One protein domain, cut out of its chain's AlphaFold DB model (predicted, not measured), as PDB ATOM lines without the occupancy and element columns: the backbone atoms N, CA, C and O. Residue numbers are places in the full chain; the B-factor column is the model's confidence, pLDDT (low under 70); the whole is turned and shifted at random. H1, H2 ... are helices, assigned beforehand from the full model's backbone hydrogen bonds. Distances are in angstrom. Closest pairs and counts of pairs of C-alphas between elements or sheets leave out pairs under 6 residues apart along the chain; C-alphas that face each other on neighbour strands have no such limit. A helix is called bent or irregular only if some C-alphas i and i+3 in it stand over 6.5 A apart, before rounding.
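What this domain is: This is residues 955 to 1001 and 1009 to 1093 of the 1093 residues of an uncharacterized protein of Rubrimonas cliftonensis (UniProt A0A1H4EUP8). What shape do these atoms make? They form an elongated all-helix bundle: H2, H1, H6 and H7 stand in a curved row, with the long H3 running along its inner side and on past the other four. At H3's far end the short H4 folds back beside it, and residues 1038 to 1043 stick out as the tip. How is it made up? The 132 printed residues hold seven named helices, H1 to H7 in order, and no named strand; the bundle H1, H2, H3, H6, H7 is up and down, each helix running against the one before it. The whole is compact, with a radius of gyration of the C-alphas of 15.1 A and spans of 49 by 29 by 23 A.

How they stand to each other: What does the first helix touch? H1, residues 957 to 977, and H3, residues 1012 to 1038, are the hubs, touching four other helices each. H1 and H2, residues 984 to 997, form a helical hairpin, opposite ways at a shallow tilt of 22 degrees, with the closest C-alphas, of Ala 968 and Arg 994, 6.8 A apart. H1 touches H6, residues 1058 to 1071, opposite ways at a shallow tilt of 21 degrees; the closest C-alphas, of Ala 970 and Gly 1064, are 5.2 A apart. What does the other hub touch? With residues 1012 to 1022 alone, H3 touches H1, the same way at a steep tilt of 41 degrees, closest at the C-alphas of Val 964 and Leu 1019, 6.2 A. With residues 1014 to 1022 alone it touches H2, opposite ways at 37 degrees, only just steep, closest at the C-alphas of Ala 997 and Arg 1015, 4.7 A. H3 and H7, residues 1073 to 1089, only just touch, with 3 pairs of C-alphas within 8 A, the closest being those of Ala 1030 and Val 1082 at 7.2 A. Where are the later helices? H3 and H4, residues 1042 to 1049, form a hairpin at a steep tilt of 39 degrees, closest at the C-alphas of Pro 1036 and Gly 1044, 5.5 A. H5, residues 1053 to 1056, touches H1, closest at the C-alphas of Ala 977 and Ala 1053, 6.1 A. H6 and H7 form a hairpin at a shallow tilt of 28 degrees, closest at the C-alphas of Ala 1069 and Phe 1076, 4.5 A. What stays apart, and how do the backbones run? H2 is apart from H4, H5, H6 and H7. Each O i to N i+4 pair is within hydrogen-bond range in H1, H2 and H6, against 21 of 23 in H3, 3 of 4 in H4 and 9 of 13 in H7; H5 is too short for such a pair.

Where its parts are: Where do the first helices lie? H1 begins at C-alpha 957, (-110.091, -120.003, -126.433), and is 30.3 A long; H2 is 19.8 A. H3 spans 37.2 A, has a kink of 29 degrees near residue 1032, and is only just irregular, with C-alphas 1033 and 1036 6.9 A apart. Where do the last ones lie? H4 and H5 are short, H6 is 20.7 A long, and H7, 23.0 A, ends at C-alpha 1089, (-93.121, -121.724, -158.186). H7 is irregular, with C-alphas 1075 and 1078 7.9 A apart.

The domain as a whole: How large is it, and is it cut? The two C-alphas farthest apart, of Pro 1001 and Gly 1042, are 51.0 A apart. Residues 1002 to 1008, in the link across the cut from H2 to H3, are not printed, and C-alphas 1001 and 1009 are 9.5 A apart. Which links are long, and where is confidence low? Of the links printed whole none is long: H1 to H2 is short, the others tight. The mean pLDDT of the printed part is 79.3, with 29 residues under 70, among them 1040 to 1059.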
ATOM      1  N   ASP A 955    -114.707-121.328-132.239       55.19
ATOM      2  CA  ASP A 955    -113.379-121.521-131.659       55.19
ATOM      3  C   ASP A 955    -113.307-121.454-130.124       55.19
ATOM      4  O   ASP A 955    -113.644-120.464-129.477       55.19
ATOM      5  N   ALA A 956    -112.831-122.553-129.531       78.56
ATOM      6  CA  ALA A 956    -112.473-122.587-128.118       78.56
ATOM      7  C   ALA A 956    -111.265-121.651-127.871       78.56
ATOM      8  O   ALA A 956    -110.422-121.516-128.769       78.56
ATOM      9  N   PRO A 957    -111.141-120.998-126.696       82.06
ATOM     10  CA  PRO A 957    -110.091-120.003-126.433       82.06
ATOM     11  C   PRO A 957    -108.663-120.482-126.734       82.06
ATOM     12  O   PRO A 957    -107.811-119.693-127.140       82.06
ATOM     13  N   GLU A 958    -108.418-121.781-126.580       83.50
ATOM     14  CA  GLU A 958    -107.150-122.464-126.822       83.50
ATOM     15  C   GLU A 958    -106.813-122.539-128.321       83.50
ATOM     16  O   GLU A 958    -105.645-122.435-128.698       83.50
ATOM     17  N   VAL A 959    -107.825-122.665-129.190       83.50
ATOM     18  CA  VAL A 959    -107.667-122.658-130.657       83.50
ATOM     19  C   VAL A 959    -107.315-121.253-131.140       83.50
ATOM     20  O   VAL A 959    -106.366-121.097-131.912       83.50
ATOM     21  N   GLU A 960    -107.999-120.223-130.627       86.44
ATOM     22  CA  GLU A 960    -107.625-118.826-130.885       86.44
ATOM     23  C   GLU A 960    -106.189-118.537-130.415       86.44
ATOM     24  O   GLU A 960    -105.402-117.941-131.152       86.44
ATOM     25  N   GLN A 961    -105.831-118.959-129.195       89.75
ATOM     26  CA  GLN A 961    -104.513-118.709-128.599       89.75
ATOM     27  C   GLN A 961    -103.392-119.433-129.362       89.75
ATOM     28  O   GLN A 961    -102.319-118.864-129.573       89.75
ATOM     29  N   ALA A 962    -103.642-120.654-129.843       86.75
ATOM     30  CA  ALA A 962    -102.690-121.391-130.667       86.75
ATOM     31  C   ALA A 962    -102.549-120.802-132.084       86.75
ATOM     32  O   ALA A 962    -101.449-120.788-132.633       86.75
ATOM     33  N   ALA A 963    -103.626-120.264-132.666       87.00
ATOM     34  CA  ALA A 963    -103.551-119.544-133.937       87.00
ATOM     35  C   ALA A 963    -102.802-118.202-133.808       87.00
ATOM     36  O   ALA A 963    -102.069-117.824-134.721       87.00
ATOM     37  N   VAL A 964    -102.925-117.505-132.670       91.56
ATOM     38  CA  VAL A 964    -102.099-116.326-132.346       91.56
ATOM     39  C   VAL A 964    -100.613-116.697-132.338       91.56
ATOM     40  O   VAL A 964     -99.815-115.996-132.959       91.56
ATOM     41  N   ALA A 965    -100.245-117.820-131.711       89.88
ATOM     42  CA  ALA A 965     -98.863-118.301-131.681       89.88
ATOM     43  C   ALA A 965     -98.328-118.667-133.083       89.88
ATOM     44  O   ALA A 965     -97.236-118.228-133.452       89.88
ATOM     45  N   ASP A 966     -99.105-119.392-133.896       89.31
ATOM     46  CA  ASP A 966     -98.737-119.711-135.287       89.31
ATOM     47  C   ASP A 966     -98.557-118.435-136.137       89.31
ATOM     48  O   ASP A 966     -97.601-118.323-136.908       89.31
ATOM     49  N   ALA A 967     -99.443-117.443-135.973       90.00
ATOM     50  CA  ALA A 967     -99.356-116.160-136.669       90.00
ATOM     51  C   ALA A 967     -98.157-115.311-136.208       90.00
ATOM     52  O   ALA A 967     -97.530-114.645-137.032       90.00
ATOM     53  N   ALA A 968     -97.804-115.341-134.919       92.44
ATOM     54  CA  ALA A 968     -96.589-114.714-134.393       92.44
ATOM     55  C   ALA A 968     -95.321-115.359-134.969       92.44
ATOM     56  O   ALA A 968     -94.475-114.651-135.514       92.44
ATOM     57  N   ALA A 969     -95.236-116.692-134.955       89.88
ATOM     58  CA  ALA A 969     -94.115-117.423-135.541       89.88
ATOM     59  C   ALA A 969     -93.968-117.158-137.052       89.88
ATOM     60  O   ALA A 969     -92.851-116.978-137.541       89.88
ATOM     61  N   ALA A 970     -95.080-117.083-137.793       87.88
ATOM     62  CA  ALA A 970     -95.067-116.760-139.218       87.88
ATOM     63  C   ALA A 970     -94.579-115.324-139.493       87.88
ATOM     64  O   ALA A 970     -93.709-115.135-140.345       87.88
ATOM     65  N   MET A 971     -95.090-114.321-138.767       92.44
ATOM     66  CA  MET A 971     -94.679-112.923-138.956       92.44
ATOM     67  C   MET A 971     -93.226-112.676-138.537       92.44
ATOM     68  O   MET A 971     -92.501-111.991-139.259       92.44
ATOM     69  N   GLU A 972     -92.761-113.273-137.434       91.31
ATOM     70  CA  GLU A 972     -91.361-113.154-137.008       91.31
ATOM     71  C   GLU A 972     -90.408-113.825-138.010       91.31
ATOM     72  O   GLU A 972     -89.360-113.271-138.346       91.31
ATOM     73  N   ALA A 973     -90.778-114.993-138.548       88.69
ATOM     74  CA  ALA A 973     -89.977-115.678-139.559       88.69
ATOM     75  C   ALA A 973     -89.917-114.903-140.892       88.69
ATOM     76  O   ALA A 973     -88.864-114.899-141.533       88.69
ATOM     77  N   ILE A 974     -90.986-114.193-141.280       87.94
ATOM     78  CA  ILE A 974     -90.965-113.260-142.422       87.94
ATOM     79  C   ILE A 974     -90.042-112.069-142.128       87.94
ATOM     80  O   ILE A 974     -89.151-111.796-142.931       87.94
ATOM     81  N   ALA A 975     -90.191-111.406-140.975       90.12
ATOM     82  CA  ALA A 975     -89.350-110.268-140.583       90.12
ATOM     83  C   ALA A 975     -87.853-110.635-140.549       90.12
ATOM     84  O   ALA A 975     -87.004-109.882-141.018       90.12
ATOM     85  N   ARG A 976     -87.530-111.835-140.048       90.00
ATOM     86  CA  ARG A 976     -86.160-112.361-139.975       90.00
ATOM     87  C   ARG A 976     -85.582-112.731-141.348       90.00
ATOM     88  O   ARG A 976     -84.374-112.618-141.540       90.00
ATOM     89  N   ALA A 977     -86.416-113.189-142.282       85.62
ATOM     90  CA  ALA A 977     -85.997-113.554-143.638       85.62
ATOM     91  C   ALA A 977     -85.909-112.353-144.596       85.62
ATOM     92  O   ALA A 977     -85.173-112.405-145.581       85.62
ATOM     93  N   ALA A 978     -86.669-111.293-144.323       87.88
ATOM     94  CA  ALA A 978     -86.808-110.128-145.184       87.88
ATOM     95  C   ALA A 978     -87.031-108.847-144.354       87.88
ATOM     96  O   ALA A 978     -88.138-108.302-144.364       87.88
ATOM     97  N   PRO A 979     -86.002-108.343-143.644       90.19
ATOM     98  CA  PRO A 979     -86.140-107.164-142.786       90.19
ATOM     99  C   PRO A 979     -86.606-105.927-143.566       90.19
ATOM    100  O   PRO A 979     -87.460-105.192-143.087       90.19
ATOM    101  N   ASP A 980     -86.151-105.751-144.809       91.81
ATOM    102  CA  ASP A 980     -86.559-104.625-145.661       91.81
ATOM    103  C   ASP A 980     -88.037-104.689-146.120       91.81
ATOM    104  O   ASP A 980     -88.567-103.693-146.614       91.81
ATOM    105  N   LEU A 981     -88.723-105.837-145.971       92.69
ATOM    106  CA  LEU A 981     -90.151-105.969-146.297       92.69
ATOM    107  C   LEU A 981     -91.084-105.525-145.169       92.69
ATOM    108  O   LEU A 981     -92.276-105.382-145.433       92.69
ATOM    109  N   ILE A 982     -90.607-105.320-143.939       95.19
ATOM    110  CA  ILE A 982     -91.436-104.848-142.823       95.19
ATOM    111  C   ILE A 982     -90.747-103.631-142.222       95.19
ATOM    112  O   ILE A 982     -89.718-103.747-141.562       95.19
ATOM    113  N   ALA A 983     -91.309-102.450-142.474       95.69
ATOM    114  CA  ALA A 983     -90.763-101.215-141.939       95.69
ATOM    115  C   ALA A 983     -90.886-101.175-140.405       95.69
ATOM    116  O   ALA A 983     -91.737-101.836-139.811       95.69
ATOM    117  N   GLU A 984     -90.020-100.386-139.770       95.12
ATOM    118  CA  GLU A 984     -89.891-100.276-138.310       95.12
ATOM    119  C   GLU A 984     -91.230 -99.950-137.619       95.12
ATOM    120  O   GLU A 984     -91.593-100.602-136.644       95.12
ATOM    121  N   ASP A 985     -92.028 -99.056-138.216       94.56
ATOM    122  CA  ASP A 985     -93.381 -98.694-137.773       94.56
ATOM    123  C   ASP A 985     -94.385 -99.864-137.840       94.56
ATOM    124  O   ASP A 985     -95.275 -99.981-136.993       94.56
ATOM    125  N   ALA A 986     -94.243-100.767-138.815       94.44
ATOM    126  CA  ALA A 986     -95.049-101.983-138.892       94.44
ATOM    127  C   ALA A 986     -94.571-103.068-137.920       94.44
ATOM    128  O   ALA A 986     -95.402-103.772-137.346       94.44
ATOM    129  N   ALA A 987     -93.258-103.205-137.729       94.44
ATOM    130  CA  ALA A 987     -92.678-104.165-136.794       94.44
ATOM    131  C   ALA A 987     -93.054-103.833-135.339       94.44
ATOM    132  O   ALA A 987     -93.467-104.729-134.604       94.44
ATOM    133  N   GLU A 988     -92.992-102.553-134.960       94.38
ATOM    134  CA  GLU A 988     -93.434-102.039-133.657       94.38
ATOM    135  C   GLU A 988     -94.934-102.305-133.434       94.38
ATOM    136  O   GLU A 988     -95.303-102.981-132.473       94.38
ATOM    137  N   SER A 989     -95.785-101.915-134.394       94.00
ATOM    138  CA  SER A 989     -97.241-102.161-134.356       94.00
ATOM    139  C   SER A 989     -97.612-103.646-134.208       94.00
ATOM    140  O   SER A 989     -98.597-103.995-133.555       94.00
ATOM    141  N   LEU A 990     -96.854-104.545-134.849       93.00
ATOM    142  CA  LEU A 990     -97.073-105.993-134.763       93.00
ATOM    143  C   LEU A 990     -96.577-106.575-133.435       93.00
ATOM    144  O   LEU A 990     -97.205-107.505-132.932       93.00
ATOM    145  N   ALA A 991     -95.488-106.047-132.870       94.12
ATOM    146  CA  ALA A 991     -94.975-106.466-131.567       94.12
ATOM    147  C   ALA A 991     -95.932-106.067-130.433       94.12
ATOM    148  O   ALA A 991     -96.315-106.925-129.646       94.12
ATOM    149  N   GLU A 992     -96.408-104.818-130.413       93.31
ATOM    150  CA  GLU A 992     -97.361-104.327-129.404       93.31
ATOM    151  C   GLU A 992     -98.657-105.163-129.385       93.31
ATOM    152  O   GLU A 992     -99.102-105.638-128.336       93.31
ATOM    153  N   LEU A 993     -99.235-105.422-130.565       91.12
ATOM    154  CA  LEU A 993    -100.425-106.266-130.698       91.12
ATOM    155  C   LEU A 993    -100.158-107.742-130.368       91.12
ATOM    156  O   LEU A 993    -101.060-108.408-129.857       91.12
ATOM    157  N   ARG A 994     -98.957-108.264-130.661       94.56
ATOM    158  CA  ARG A 994     -98.556-109.627-130.278       94.56
ATOM    159  C   ARG A 994     -98.502-109.739-128.763       94.56
ATOM    160  O   ARG A 994     -99.138-110.631-128.220       94.56
ATOM    161  N   ASP A 995     -97.809-108.828-128.093       93.25
ATOM    162  CA  ASP A 995     -97.541-108.910-126.654       93.25
ATOM    163  C   ASP A 995     -98.837-108.742-125.837       93.25
ATOM    164  O   ASP A 995     -99.055-109.450-124.855       93.25
ATOM    165  N   ALA A 996     -99.788-107.937-126.328       90.25
ATOM    166  CA  ALA A 996    -101.153-107.883-125.797       90.25
ATOM    167  C   ALA A 996    -101.974-109.181-126.018       90.25
ATOM    168  O   ALA A 996    -102.931-109.444-125.284       90.25
ATOM    169  N   ALA A 997    -101.636-109.984-127.033       90.00
ATOM    170  CA  ALA A 997    -102.295-111.247-127.381       90.00
ATOM    171  C   ALA A 997    -101.568-112.504-126.854       90.00
ATOM    172  O   ALA A 997    -102.167-113.584-126.832       90.00
ATOM    173  N   THR A 998    -100.316-112.377-126.411       91.56
ATOM    174  CA  THR A 998     -99.500-113.412-125.758       91.56
ATOM    175  C   THR A 998     -98.874-112.849-124.473       91.56
ATOM    176  O   THR A 998     -97.669-112.595-124.454       91.56
ATOM    177  N   PRO A 999     -99.670-112.616-123.410       87.94
ATOM    178  CA  PRO A 999     -99.146-112.147-122.131       87.94
ATOM    179  C   PRO A 999     -98.120-113.133-121.561       87.94
ATOM    180  O   PRO A 999     -98.286-114.350-121.679       87.94
ATOM    181  N   ASP A1000     -97.068-112.603-120.932       87.06
ATOM    182  CA  ASP A1000     -96.012-113.416-120.325       87.06
ATOM    183  C   ASP A1000     -96.573-114.362-119.243       87.06
ATOM    184  O   ASP A1000     -97.392-113.940-118.419       87.06
ATOM    185  N   PRO A1001     -96.125-115.633-119.195       85.56
ATOM    186  CA  PRO A1001     -96.573-116.588-118.190       85.56
ATOM    187  C   PRO A1001     -96.108-116.179-116.787       85.56
ATOM    188  O   PRO A1001     -94.920-115.974-116.526       85.56
ATOM    189  N   LEU A1009    -104.512-117.031-120.726       84.00
ATOM    190  CA  LEU A1009    -105.334-116.757-121.902       84.00
ATOM    191  C   LEU A1009    -105.538-115.246-122.030       84.00
ATOM    192  O   LEU A1009    -106.198-114.621-121.198       84.00
ATOM    193  N   ALA A1010    -105.031-114.664-123.117       85.75
ATOM    194  CA  ALA A1010    -105.240-113.251-123.408       85.75
ATOM    195  C   ALA A1010    -106.744-112.910-123.513       85.75
ATOM    196  O   ALA A1010    -107.561-113.776-123.857       85.75
ATOM    197  N   PRO A1011    -107.149-111.644-123.299       86.75
ATOM    198  CA  PRO A1011    -108.507-111.213-123.602       86.75
ATOM    199  C   PRO A1011    -108.857-111.545-125.060       86.75
ATOM    200  O   PRO A1011    -108.082-111.236-125.966       86.75
ATOM    201  N   ALA A1012    -110.033-112.128-125.315       82.00
ATOM    202  CA  ALA A1012    -110.422-112.557-126.666       82.00
ATOM    203  C   ALA A1012    -110.355-111.409-127.698       82.00
ATOM    204  O   ALA A1012    -109.981-111.619-128.849       82.00
ATOM    205  N   LEU A1013    -110.633-110.169-127.271       79.62
ATOM    206  CA  LEU A1013    -110.463-108.974-128.102       79.62
ATOM    207  C   LEU A1013    -109.003-108.747-128.533       79.62
ATOM    208  O   LEU A1013    -108.776-108.372-129.680       79.62
ATOM    209  N   ALA A1014    -108.020-108.994-127.662       86.06
ATOM    210  CA  ALA A1014    -106.601-108.832-127.982       86.06
ATOM    211  C   ALA A1014    -106.131-109.905-128.975       86.06
ATOM    212  O   ALA A1014    -105.592-109.559-130.027       86.06
ATOM    213  N   ARG A1015    -106.467-111.186-128.734       91.69
ATOM    214  CA  ARG A1015    -106.231-112.274-129.707       91.69
ATOM    215  C   ARG A1015    -106.805-111.946-131.082       91.69
ATOM    216  O   ARG A1015    -106.105-112.023-132.089       91.69
ATOM    217  N   ARG A1016    -108.075-111.533-131.125       87.31
ATOM    218  CA  ARG A1016    -108.777-111.180-132.369       87.31
ATOM    219  C   ARG A1016    -108.179-109.940-133.035       87.31
ATOM    220  O   ARG A1016    -108.119-109.903-134.260       87.31
ATOM    221  N   SER A1017    -107.693-108.963-132.269       85.38
ATOM    222  CA  SER A1017    -106.992-107.785-132.804       85.38
ATOM    223  C   SER A1017    -105.672-108.175-133.467       85.38
ATOM    224  O   SER A1017    -105.450-107.799-134.619       85.38
ATOM    225  N   TYR A1018    -104.855-109.007-132.810       93.00
ATOM    226  CA  TYR A1018    -103.611-109.515-133.388       93.00
ATOM    227  C   TYR A1018    -103.849-110.383-134.633       93.00
ATOM    228  O   TYR A1018    -103.219-110.164-135.665       93.00
ATOM    229  N   LEU A1019    -104.811-111.314-134.599       90.38
ATOM    230  CA  LEU A1019    -105.148-112.142-135.765       90.38
ATOM    231  C   LEU A1019    -105.647-111.295-136.948       90.38
ATOM    232  O   LEU A1019    -105.219-111.518-138.082       90.38
ATOM    233  N   ARG A1020    -106.491-110.279-136.703       87.25
ATOM    234  CA  ARG A1020    -106.944-109.321-137.735       87.25
ATOM    235  C   ARG A1020    -105.763-108.535-138.334       87.25
ATOM    236  O   ARG A1020    -105.705-108.387-139.558       87.25
ATOM    237  N   ALA A1021    -104.824-108.095-137.496       88.75
ATOM    238  CA  ALA A1021    -103.612-107.372-137.883       88.75
ATOM    239  C   ALA A1021    -102.650-108.238-138.719       88.75
ATOM    240  O   ALA A1021    -102.333-107.883-139.857       88.75
ATOM    241  N   ALA A1022    -102.284-109.427-138.226       92.12
ATOM    242  CA  ALA A1022    -101.455-110.396-138.945       92.12
ATOM    243  C   ALA A1022    -102.093-110.821-140.282       92.12
ATOM    244  O   ALA A1022    -101.416-110.870-141.309       92.12
ATOM    245  N   ARG A1023    -103.419-111.032-140.327       89.38
ATOM    246  CA  ARG A1023    -104.157-111.292-141.577       89.38
ATOM    247  C   ARG A1023    -104.050-110.126-142.566       89.38
ATOM    248  O   ARG A1023    -103.915-110.370-143.765       89.38
ATOM    249  N   SER A1024    -104.089-108.874-142.097       87.62
ATOM    250  CA  SER A1024    -103.900-107.694-142.955       87.62
ATOM    251  C   SER A1024    -102.469-107.609-143.495       87.62
ATOM    252  O   SER A1024    -102.294-107.386-144.692       87.62
ATOM    253  N   ALA A1025    -101.465-107.841-142.642       89.44
ATOM    254  CA  ALA A1025    -100.052-107.871-143.018       89.44
ATOM    255  C   ALA A1025     -99.767-108.934-144.093       89.44
ATOM    256  O   ALA A1025     -99.246-108.624-145.166       89.44
ATOM    257  N   LEU A1026    -100.199-110.175-143.852       90.00
ATOM    258  CA  LEU A1026    -100.011-111.294-144.775       90.00
ATOM    259  C   LEU A1026    -100.729-111.079-146.116       90.00
ATOM    260  O   LEU A1026    -100.168-111.417-147.159       90.00
ATOM    261  N   ARG A1027    -101.935-110.483-146.129       83.69
ATOM    262  CA  ARG A1027    -102.639-110.135-147.383       83.69
ATOM    263  C   ARG A1027    -101.877-109.086-148.195       83.69
ATOM    264  O   ARG A1027    -101.779-109.220-149.412       83.69
ATOM    265  N   ALA A1028    -101.332-108.062-147.540       83.94
ATOM    266  CA  ALA A1028    -100.569-107.005-148.202       83.94
ATOM    267  C   ALA A1028     -99.249-107.539-148.798       83.94
ATOM    268  O   ALA A1028     -98.957-107.279-149.968       83.94
ATOM    269  N   LEU A1029     -98.517-108.368-148.044       87.94
ATOM    270  CA  LEU A1029     -97.309-109.063-148.509       87.94
ATOM    271  C   LEU A1029     -97.602-110.003-149.694       87.94
ATOM    272  O   LEU A1029     -96.910-109.943-150.712       87.94
ATOM    273  N   ALA A1030     -98.657-110.823-149.609       83.38
ATOM    274  CA  ALA A1030     -99.061-111.730-150.686       83.38
ATOM    275  C   ALA A1030     -99.450-110.981-151.975       83.38
ATOM    276  O   ALA A1030     -99.016-111.359-153.064       83.38
ATOM    277  N   ALA A1031    -100.213-109.888-151.864       79.75
ATOM    278  CA  ALA A1031    -100.588-109.063-153.013       79.75
ATOM    279  C   ALA A1031     -99.365-108.423-153.701       79.75
ATOM    280  O   ALA A1031     -99.307-108.360-154.930       79.75
ATOM    281  N   HIS A1032     -98.359-107.995-152.930       86.00
ATOM    282  CA  HIS A1032     -97.108-107.465-153.479       86.00
ATOM    283  C   HIS A1032     -96.254-108.549-154.154       86.00
ATOM    284  O   HIS A1032     -95.709-108.296-155.226       86.00
ATOM    285  N   ALA A1033     -96.185-109.757-153.586       81.06
ATOM    286  CA  ALA A1033     -95.461-110.882-154.184       81.06
ATOM    287  C   ALA A1033     -96.102-111.381-155.497       81.06
ATOM    288  O   ALA A1033     -95.392-111.690-156.453       81.06
ATOM    289  N   LEU A1034     -97.440-111.429-155.571       77.25
ATOM    290  CA  LEU A1034     -98.176-111.951-156.735       77.25
ATOM    291  C   LEU A1034     -98.447-110.894-157.823       77.25
ATOM    292  O   LEU A1034     -98.536-111.226-159.006       77.25
ATOM    293  N   GLY A1035     -98.534-109.607-157.467       78.06
ATOM    294  CA  GLY A1035     -98.840-108.517-158.404       78.06
ATOM    295  C   GLY A1035     -97.899-108.370-159.622       78.06
ATOM    296  O   GLY A1035     -98.361-107.928-160.678       78.06
ATOM    297  N   PRO A1036     -96.591-108.687-159.552       76.75
ATOM    298  CA  PRO A1036     -95.714-108.763-160.727       76.75
ATOM    299  C   PRO A1036     -96.038-109.931-161.670       76.75
ATOM    300  O   PRO A1036     -95.848-109.792-162.878       76.75
ATOM    301  N   VAL A1037     -96.534-111.050-161.131       66.44
ATOM    302  CA  VAL A1037     -96.885-112.266-161.886       66.44
ATOM    303  C   VAL A1037     -98.203-112.067-162.634       66.44
ATOM    304  O   VAL A1037     -98.256-112.310-163.839       66.44
ATOM    305  N   ALA A1038     -99.232-111.538-161.957       62.09
ATOM    306  CA  ALA A1038    -100.544-111.258-162.553       62.09
ATOM    307  C   ALA A1038    -100.445-110.364-163.803       62.09
ATOM    308  O   ALA A1038    -101.007-110.671-164.849       62.09
ATOM    309  N   ARG A1039     -99.615-109.310-163.742       73.19
ATOM    310  CA  ARG A1039     -99.427-108.324-164.825       73.19
ATOM    311  C   ARG A1039     -98.647-108.836-166.052       73.19
ATOM    312  O   ARG A1039     -98.174-108.026-166.848       73.19
ATOM    313  N   GLY A1040     -98.481-110.152-166.214       52.69
ATOM    314  CA  GLY A1040     -97.992-110.780-167.449       52.69
ATOM    315  C   GLY A1040     -96.556-110.421-167.851       52.69
ATOM    316  O   GLY A1040     -96.141-110.676-168.983       52.69
ATOM    317  N   ALA A1041     -95.773-109.821-166.953       56.97
ATOM    318  CA  ALA A1041     -94.394-109.465-167.238       56.97
ATOM    319  C   ALA A1041     -93.555-110.748-167.366       56.97
ATOM    320  O   ALA A1041     -93.250-111.396-166.371       56.97
ATOM    321  N   GLY A1042     -93.121-111.100-168.582       44.94
ATOM    322  CA  GLY A1042     -92.329-112.320-168.817       44.94
ATOM    323  C   GLY A1042     -90.993-112.365-168.058       44.94
ATOM    324  O   GLY A1042     -90.543-113.434-167.669       44.94
ATOM    325  N   LYS A1043     -90.399-111.197-167.767       54.16
ATOM    326  CA  LYS A1043     -89.244-111.047-166.853       54.16
ATOM    327  C   LYS A1043     -89.639-110.859-165.381       54.16
ATOM    328  O   LYS A1043     -88.776-110.774-164.519       54.16
ATOM    329  N   GLY A1044     -90.933-110.742-165.097       52.75
ATOM    330  CA  GLY A1044     -91.507-110.565-163.766       52.75
ATOM    331  C   GLY A1044     -91.577-111.857-162.958       52.75
ATOM    332  O   GLY A1044     -91.476-111.782-161.746       52.75
ATOM    333  N   VAL A1045     -91.662-113.030-163.599       49.59
ATOM    334  CA  VAL A1045     -91.504-114.329-162.912       49.59
ATOM    335  C   VAL A1045     -90.052-114.505-162.457       49.59
ATOM    336  O   VAL A1045     -89.797-114.795-161.295       49.59
ATOM    337  N   GLU A1046     -89.098-114.234-163.353       47.72
ATOM    338  CA  GLU A1046     -87.662-114.232-163.050       47.72
ATOM    339  C   GLU A1046     -87.347-113.208-161.942       47.72
ATOM    340  O   GLU A1046     -86.749-113.568-160.934       47.72
ATOM    341  N   LYS A1047     -87.886-111.982-162.027       52.47
ATOM    342  CA  LYS A1047     -87.749-110.972-160.961       52.47
ATOM    343  C   LYS A1047     -88.531-111.233-159.674       52.47
ATOM    344  O   LYS A1047     -88.147-110.693-158.643       52.47
ATOM    345  N   ALA A1048     -89.594-112.032-159.696       49.59
ATOM    346  CA  ALA A1048     -90.267-112.487-158.480       49.59
ATOM    347  C   ALA A1048     -89.445-113.578-157.776       49.59
ATOM    348  O   ALA A1048     -89.422-113.616-156.550       49.59
ATOM    349  N   ALA A1049     -88.702-114.398-158.530       46.53
ATOM    350  CA  ALA A1049     -87.714-115.328-157.983       46.53
ATOM    351  C   ALA A1049     -86.433-114.615-157.494       46.53
ATOM    352  O   ALA A1049     -85.905-114.972-156.442       46.53
ATOM    353  N   GLU A1050     -85.966-113.564-158.185       46.81
ATOM    354  CA  GLU A1050     -84.931-112.641-157.669       46.81
ATOM    355  C   GLU A1050     -85.429-111.805-156.470       46.81
ATOM    356  O   GLU A1050     -84.621-111.258-155.718       46.81
ATOM    357  N   GLY A1051     -86.749-111.727-156.256       50.62
ATOM    358  CA  GLY A1051     -87.416-111.163-155.078       50.62
ATOM    359  C   GLY A1051     -87.226-112.046-153.842       50.62
ATOM    360  O   GLY A1051     -88.190-112.550-153.268       50.62
ATOM    361  N   ALA A1052     -85.965-112.246-153.455       43.25
ATOM    362  CA  ALA A1052     -85.482-113.379-152.665       43.25
ATOM    363  C   ALA A1052     -86.158-113.593-151.299       43.25
ATOM    364  O   ALA A1052     -86.087-114.699-150.770       43.25
ATOM    365  N   ALA A1053     -86.840-112.586-150.747       50.75
ATOM    366  CA  ALA A1053     -87.541-112.622-149.466       50.75
ATOM    367  C   ALA A1053     -88.397-113.887-149.240       50.75
ATOM    368  O   ALA A1053     -88.178-114.620-148.276       50.75
ATOM    369  N   PHE A1054     -89.349-114.179-150.136       54.34
ATOM    370  CA  PHE A1054     -90.285-115.298-149.941       54.34
ATOM    371  C   PHE A1054     -89.657-116.678-150.197       54.34
ATOM    372  O   PHE A1054     -90.140-117.673-149.661       54.34
ATOM    373  N   ALA A1055     -88.570-116.748-150.972       50.66
ATOM    374  CA  ALA A1055     -87.815-117.983-151.186       50.66
ATOM    375  C   ALA A1055     -86.824-118.258-150.036       50.66
ATOM    376  O   ALA A1055     -86.709-119.393-149.573       50.66
ATOM    377  N   ALA A1056     -86.152-117.219-149.526       49.06
ATOM    378  CA  ALA A1056     -85.221-117.299-148.400       49.06
ATOM    379  C   ALA A1056     -85.923-117.586-147.060       49.06
ATOM    380  O   ALA A1056     -85.332-118.212-146.182       49.06
ATOM    381  N   ALA A1057     -87.199-117.203-146.929       55.62
ATOM    382  CA  ALA A1057     -88.064-117.538-145.795       55.62
ATOM    383  C   ALA A1057     -88.245-119.056-145.558       55.62
ATOM    384  O   ALA A1057     -88.540-119.488-144.439       55.62
ATOM    385  N   GLY A1058     -88.015-119.868-146.597       63.22
ATOM    386  CA  GLY A1058     -87.833-121.313-146.501       63.22
ATOM    387  C   GLY A1058     -89.028-122.106-145.960       63.22
ATOM    388  O   GLY A1058     -90.164-121.639-145.866       63.22
ATOM    389  N   VAL A1059     -88.749-123.360-145.587       69.88
ATOM    390  CA  VAL A1059     -89.760-124.327-145.118       69.88
ATOM    391  C   VAL A1059     -90.484-123.844-143.851       69.88
ATOM    392  O   VAL A1059     -91.644-124.187-143.652       69.88
ATOM    393  N   GLY A1060     -89.840-123.013-143.020       71.94
ATOM    394  CA  GLY A1060     -90.421-122.488-141.780       71.94
ATOM    395  C   GLY A1060     -91.655-121.609-142.005       71.94
ATOM    396  O   GLY A1060     -92.701-121.872-141.414       71.94
ATOM    397  N   VAL A1061     -91.571-120.615-142.898       82.38
ATOM    398  CA  VAL A1061     -92.726-119.751-143.219       82.38
ATOM    399  C   VAL A1061     -93.812-120.530-143.962       82.38
ATOM    400  O   VAL A1061     -94.989-120.383-143.641       82.38
ATOM    401  N   VAL A1062     -93.438-121.425-144.883       82.88
ATOM    402  CA  VAL A1062     -94.390-122.323-145.566       82.88
ATOM    403  C   VAL A1062     -95.170-123.179-144.557       82.88
ATOM    404  O   VAL A1062     -96.396-123.274-144.656       82.88
ATOM    405  N   ALA A1063     -94.493-123.756-143.561       80.38
ATOM    406  CA  ALA A1063     -95.124-124.559-142.515       80.38
ATOM    407  C   ALA A1063     -96.016-123.717-141.587       80.38
ATOM    408  O   ALA A1063     -97.162-124.098-141.354       80.38
ATOM    409  N   GLY A1064     -95.539-122.560-141.111       83.81
ATOM    410  CA  GLY A1064     -96.306-121.672-140.225       83.81
ATOM    411  C   GLY A1064     -97.587-121.136-140.872       83.81
ATOM    412  O   GLY A1064     -98.663-121.224-140.283       83.81
ATOM    413  N   LEU A1065     -97.507-120.673-142.125       87.81
ATOM    414  CA  LEU A1065     -98.681-120.216-142.877       87.81
ATOM    415  C   LEU A1065     -99.662-121.361-143.183       87.81
ATOM    416  O   LEU A1065    -100.872-121.136-143.193       87.81
ATOM    417  N   SER A1066     -99.164-122.587-143.389       84.06
ATOM    418  CA  SER A1066    -100.010-123.776-143.580       84.06
ATOM    419  C   SER A1066    -100.718-124.205-142.291       84.06
ATOM    420  O   SER A1066    -101.898-124.546-142.334       84.06
ATOM    421  N   ALA A1067    -100.030-124.160-141.145       84.38
ATOM    422  CA  ALA A1067    -100.611-124.463-139.838       84.38
ATOM    423  C   ALA A1067    -101.702-123.445-139.464       84.38
ATOM    424  O   ALA A1067    -102.824-123.835-139.137       84.38
ATOM    425  N   LEU A1068    -101.425-122.152-139.656       87.94
ATOM    426  CA  LEU A1068    -102.383-121.067-139.449       87.94
ATOM    427  C   LEU A1068    -103.638-121.215-140.333       87.94
ATOM    428  O   LEU A1068    -104.763-121.084-139.846       87.94
ATOM    429  N   ALA A1069    -103.456-121.561-141.615       83.56
ATOM    430  CA  ALA A1069    -104.551-121.842-142.546       83.56
ATOM    431  C   ALA A1069    -105.379-123.085-142.172       83.56
ATOM    432  O   ALA A1069    -106.563-123.148-142.504       83.56
ATOM    433  N   ALA A1070    -104.771-124.064-141.493       80.62
ATOM    434  CA  ALA A1070    -105.436-125.281-141.035       80.62
ATOM    435  C   ALA A1070    -106.176-125.100-139.698       80.62
ATOM    436  O   ALA A1070    -107.248-125.679-139.535       80.62
ATOM    437  N   ARG A1071    -105.645-124.298-138.757       84.88
ATOM    438  CA  ARG A1071    -106.307-124.027-137.464       84.88
ATOM    439  C   ARG A1071    -107.525-123.123-137.594       84.88
ATOM    440  O   ARG A1071    -108.540-123.412-136.978       84.88
ATOM    441  N   LEU A1072    -107.433-122.057-138.396       82.25
ATOM    442  CA  LEU A1072    -108.532-121.110-138.622       82.25
ATOM    443  C   LEU A1072    -108.835-120.959-140.128       82.25
ATOM    444  O   LEU A1072    -108.535-119.914-140.720       82.25
ATOM    445  N   PRO A1073    -109.451-121.967-140.785       73.00
ATOM    446  CA  PRO A1073    -109.734-121.919-142.224       73.00
ATOM    447  C   PRO A1073    -110.665-120.768-142.636       73.00
ATOM    448  O   PRO A1073    -110.579-120.278-143.760       73.00
ATOM    449  N   SER A1074    -111.525-120.315-141.719       69.25
ATOM    450  CA  SER A1074    -112.416-119.153-141.852       69.25
ATOM    451  C   SER A1074    -111.664-117.833-142.072       69.25
ATOM    452  O   SER A1074    -112.065-117.017-142.899       69.25
ATOM    453  N   GLU A1075    -110.558-117.637-141.355       75.62
ATOM    454  CA  GLU A1075    -109.758-116.407-141.354       75.62
ATOM    455  C   GLU A1075    -108.563-116.480-142.322       75.62
ATOM    456  O   GLU A1075    -108.195-115.492-142.973       75.62
ATOM    457  N   PHE A1076    -107.968-117.668-142.446       80.94
ATOM    458  CA  PHE A1076    -106.669-117.884-143.087       80.94
ATOM    459  C   PHE A1076    -106.671-118.945-144.195       80.94
ATOM    460  O   PHE A1076    -105.636-119.140-144.823       80.94
ATOM    461  N   GLY A1077    -107.801-119.582-144.524       74.06
ATOM    462  CA  GLY A1077    -107.863-120.615-145.574       74.06
ATOM    463  C   GLY A1077    -107.396-120.144-146.964       74.06
ATOM    464  O   GLY A1077    -106.893-120.940-147.754       74.06
ATOM    465  N   TRP A1078    -107.464-118.837-147.242       80.38
ATOM    466  CA  TRP A1078    -106.904-118.218-148.451       80.38
ATOM    467  C   TRP A1078    -105.364-118.327-148.534       80.38
ATOM    468  O   TRP A1078    -104.817-118.354-149.636       80.38
ATOM    469  N   LEU A1079    -104.648-118.469-147.409       80.94
ATOM    470  CA  LEU A1079    -103.201-118.721-147.411       80.94
ATOM    471  C   LEU A1079    -102.859-120.079-148.027       80.94
ATOM    472  O   LEU A1079    -101.818-120.182-148.665       80.94
ATOM    473  N   ALA A1080    -103.717-121.099-147.914       76.88
ATOM    474  CA  ALA A1080    -103.454-122.401-148.535       76.88
ATOM    475  C   ALA A1080    -103.340-122.294-150.071       76.88
ATOM    476  O   ALA A1080    -102.530-122.992-150.683       76.88
ATOM    477  N   ALA A1081    -104.084-121.363-150.685       73.75
ATOM    478  CA  ALA A1081    -103.951-121.015-152.099       73.75
ATOM    479  C   ALA A1081    -102.569-120.419-152.405       73.75
ATOM    480  O   ALA A1081    -101.840-120.915-153.263       73.75
ATOM    481  N   VAL A1082    -102.205-119.367-151.665       75.88
ATOM    482  CA  VAL A1082    -100.981-118.580-151.870       75.88
ATOM    483  C   VAL A1082     -99.731-119.417-151.593       75.88
ATOM    484  O   VAL A1082     -98.822-119.453-152.418       75.88
ATOM    485  N   VAL A1083     -99.703-120.150-150.479       82.19
ATOM    486  CA  VAL A1083     -98.606-121.055-150.108       82.19
ATOM    487  C   VAL A1083     -98.479-122.191-151.123       82.19
ATOM    488  O   VAL A1083     -97.367-122.485-151.553       82.19
ATOM    489  N   GLY A1084     -99.592-122.782-151.575       78.06
ATOM    490  CA  GLY A1084     -99.579-123.817-152.613       78.06
ATOM    491  C   GLY A1084     -99.045-123.317-153.961       78.06
ATOM    492  O   GLY A1084     -98.279-124.025-154.615       78.06
ATOM    493  N   HIS A1085     -99.402-122.095-154.364       75.44
ATOM    494  CA  HIS A1085     -98.885-121.456-155.578       75.44
ATOM    495  C   HIS A1085     -97.384-121.143-155.458       75.44
ATOM    496  O   HIS A1085     -96.600-121.535-156.322       75.44
ATOM    497  N   ILE A1086     -96.957-120.516-154.354       74.06
ATOM    498  CA  ILE A1086     -95.546-120.183-154.101       74.06
ATOM    499  C   ILE A1086     -94.690-121.454-154.036       74.06
ATOM    500  O   ILE A1086     -93.674-121.523-154.721       74.06
ATOM    501  N   ALA A1087     -95.111-122.487-153.295       75.81
ATOM    502  CA  ALA A1087     -94.380-123.752-153.189       75.81
ATOM    503  C   ALA A1087     -94.179-124.434-154.555       75.81
ATOM    504  O   ALA A1087     -93.099-124.965-154.818       75.81
ATOM    505  N   ARG A1088     -95.174-124.355-155.455       74.50
ATOM    506  CA  ARG A1088     -95.042-124.803-156.852       74.50
ATOM    507  C   ARG A1088     -94.048-123.952-157.650       74.50
ATOM    508  O   ARG A1088     -93.240-124.523-158.378       74.50
ATOM    509  N   LEU A1089     -94.068-122.623-157.505       68.50
ATOM    510  CA  LEU A1089     -93.121-121.724-158.186       68.50
ATOM    511  C   LEU A1089     -91.662-121.950-157.754       68.50
ATOM    512  O   LEU A1089     -90.773-121.888-158.601       68.50
ATOM    513  N   VAL A1090     -91.408-122.229-156.470       68.31
ATOM    514  CA  VAL A1090     -90.046-122.466-155.943       68.31
ATOM    515  C   VAL A1090     -89.606-123.939-155.953       68.31
ATOM    516  O   VAL A1090     -88.510-124.249-155.495       68.31
ATOM    517  N   GLY A1091     -90.428-124.857-156.478       69.38
ATOM    518  CA  GLY A1091     -90.076-126.279-156.607       69.38
ATOM    519  C   GLY A1091     -90.028-127.063-155.287       69.38
ATOM    520  O   GLY A1091     -89.259-128.016-155.174       69.38
ATOM    521  N   LEU A1092     -90.832-126.667-154.293       66.44
ATOM    522  CA  LEU A1092     -90.973-127.338-152.989       66.44
ATOM    523  C   LEU A1092     -92.189-128.292-152.912       66.44
ATOM    524  O   LEU A1092     -92.528-128.742-151.817       66.44
ATOM    525  N   ALA A1093     -92.859-128.568-154.038       52.66
ATOM    526  CA  ALA A1093     -94.128-129.307-154.134       52.66
ATOM    527  C   ALA A1093     -94.065-130.481-155.129       52.66
ATOM    528  O   ALA A1093     -93.387-130.327-156.170       52.66
TER     529      ALA A1093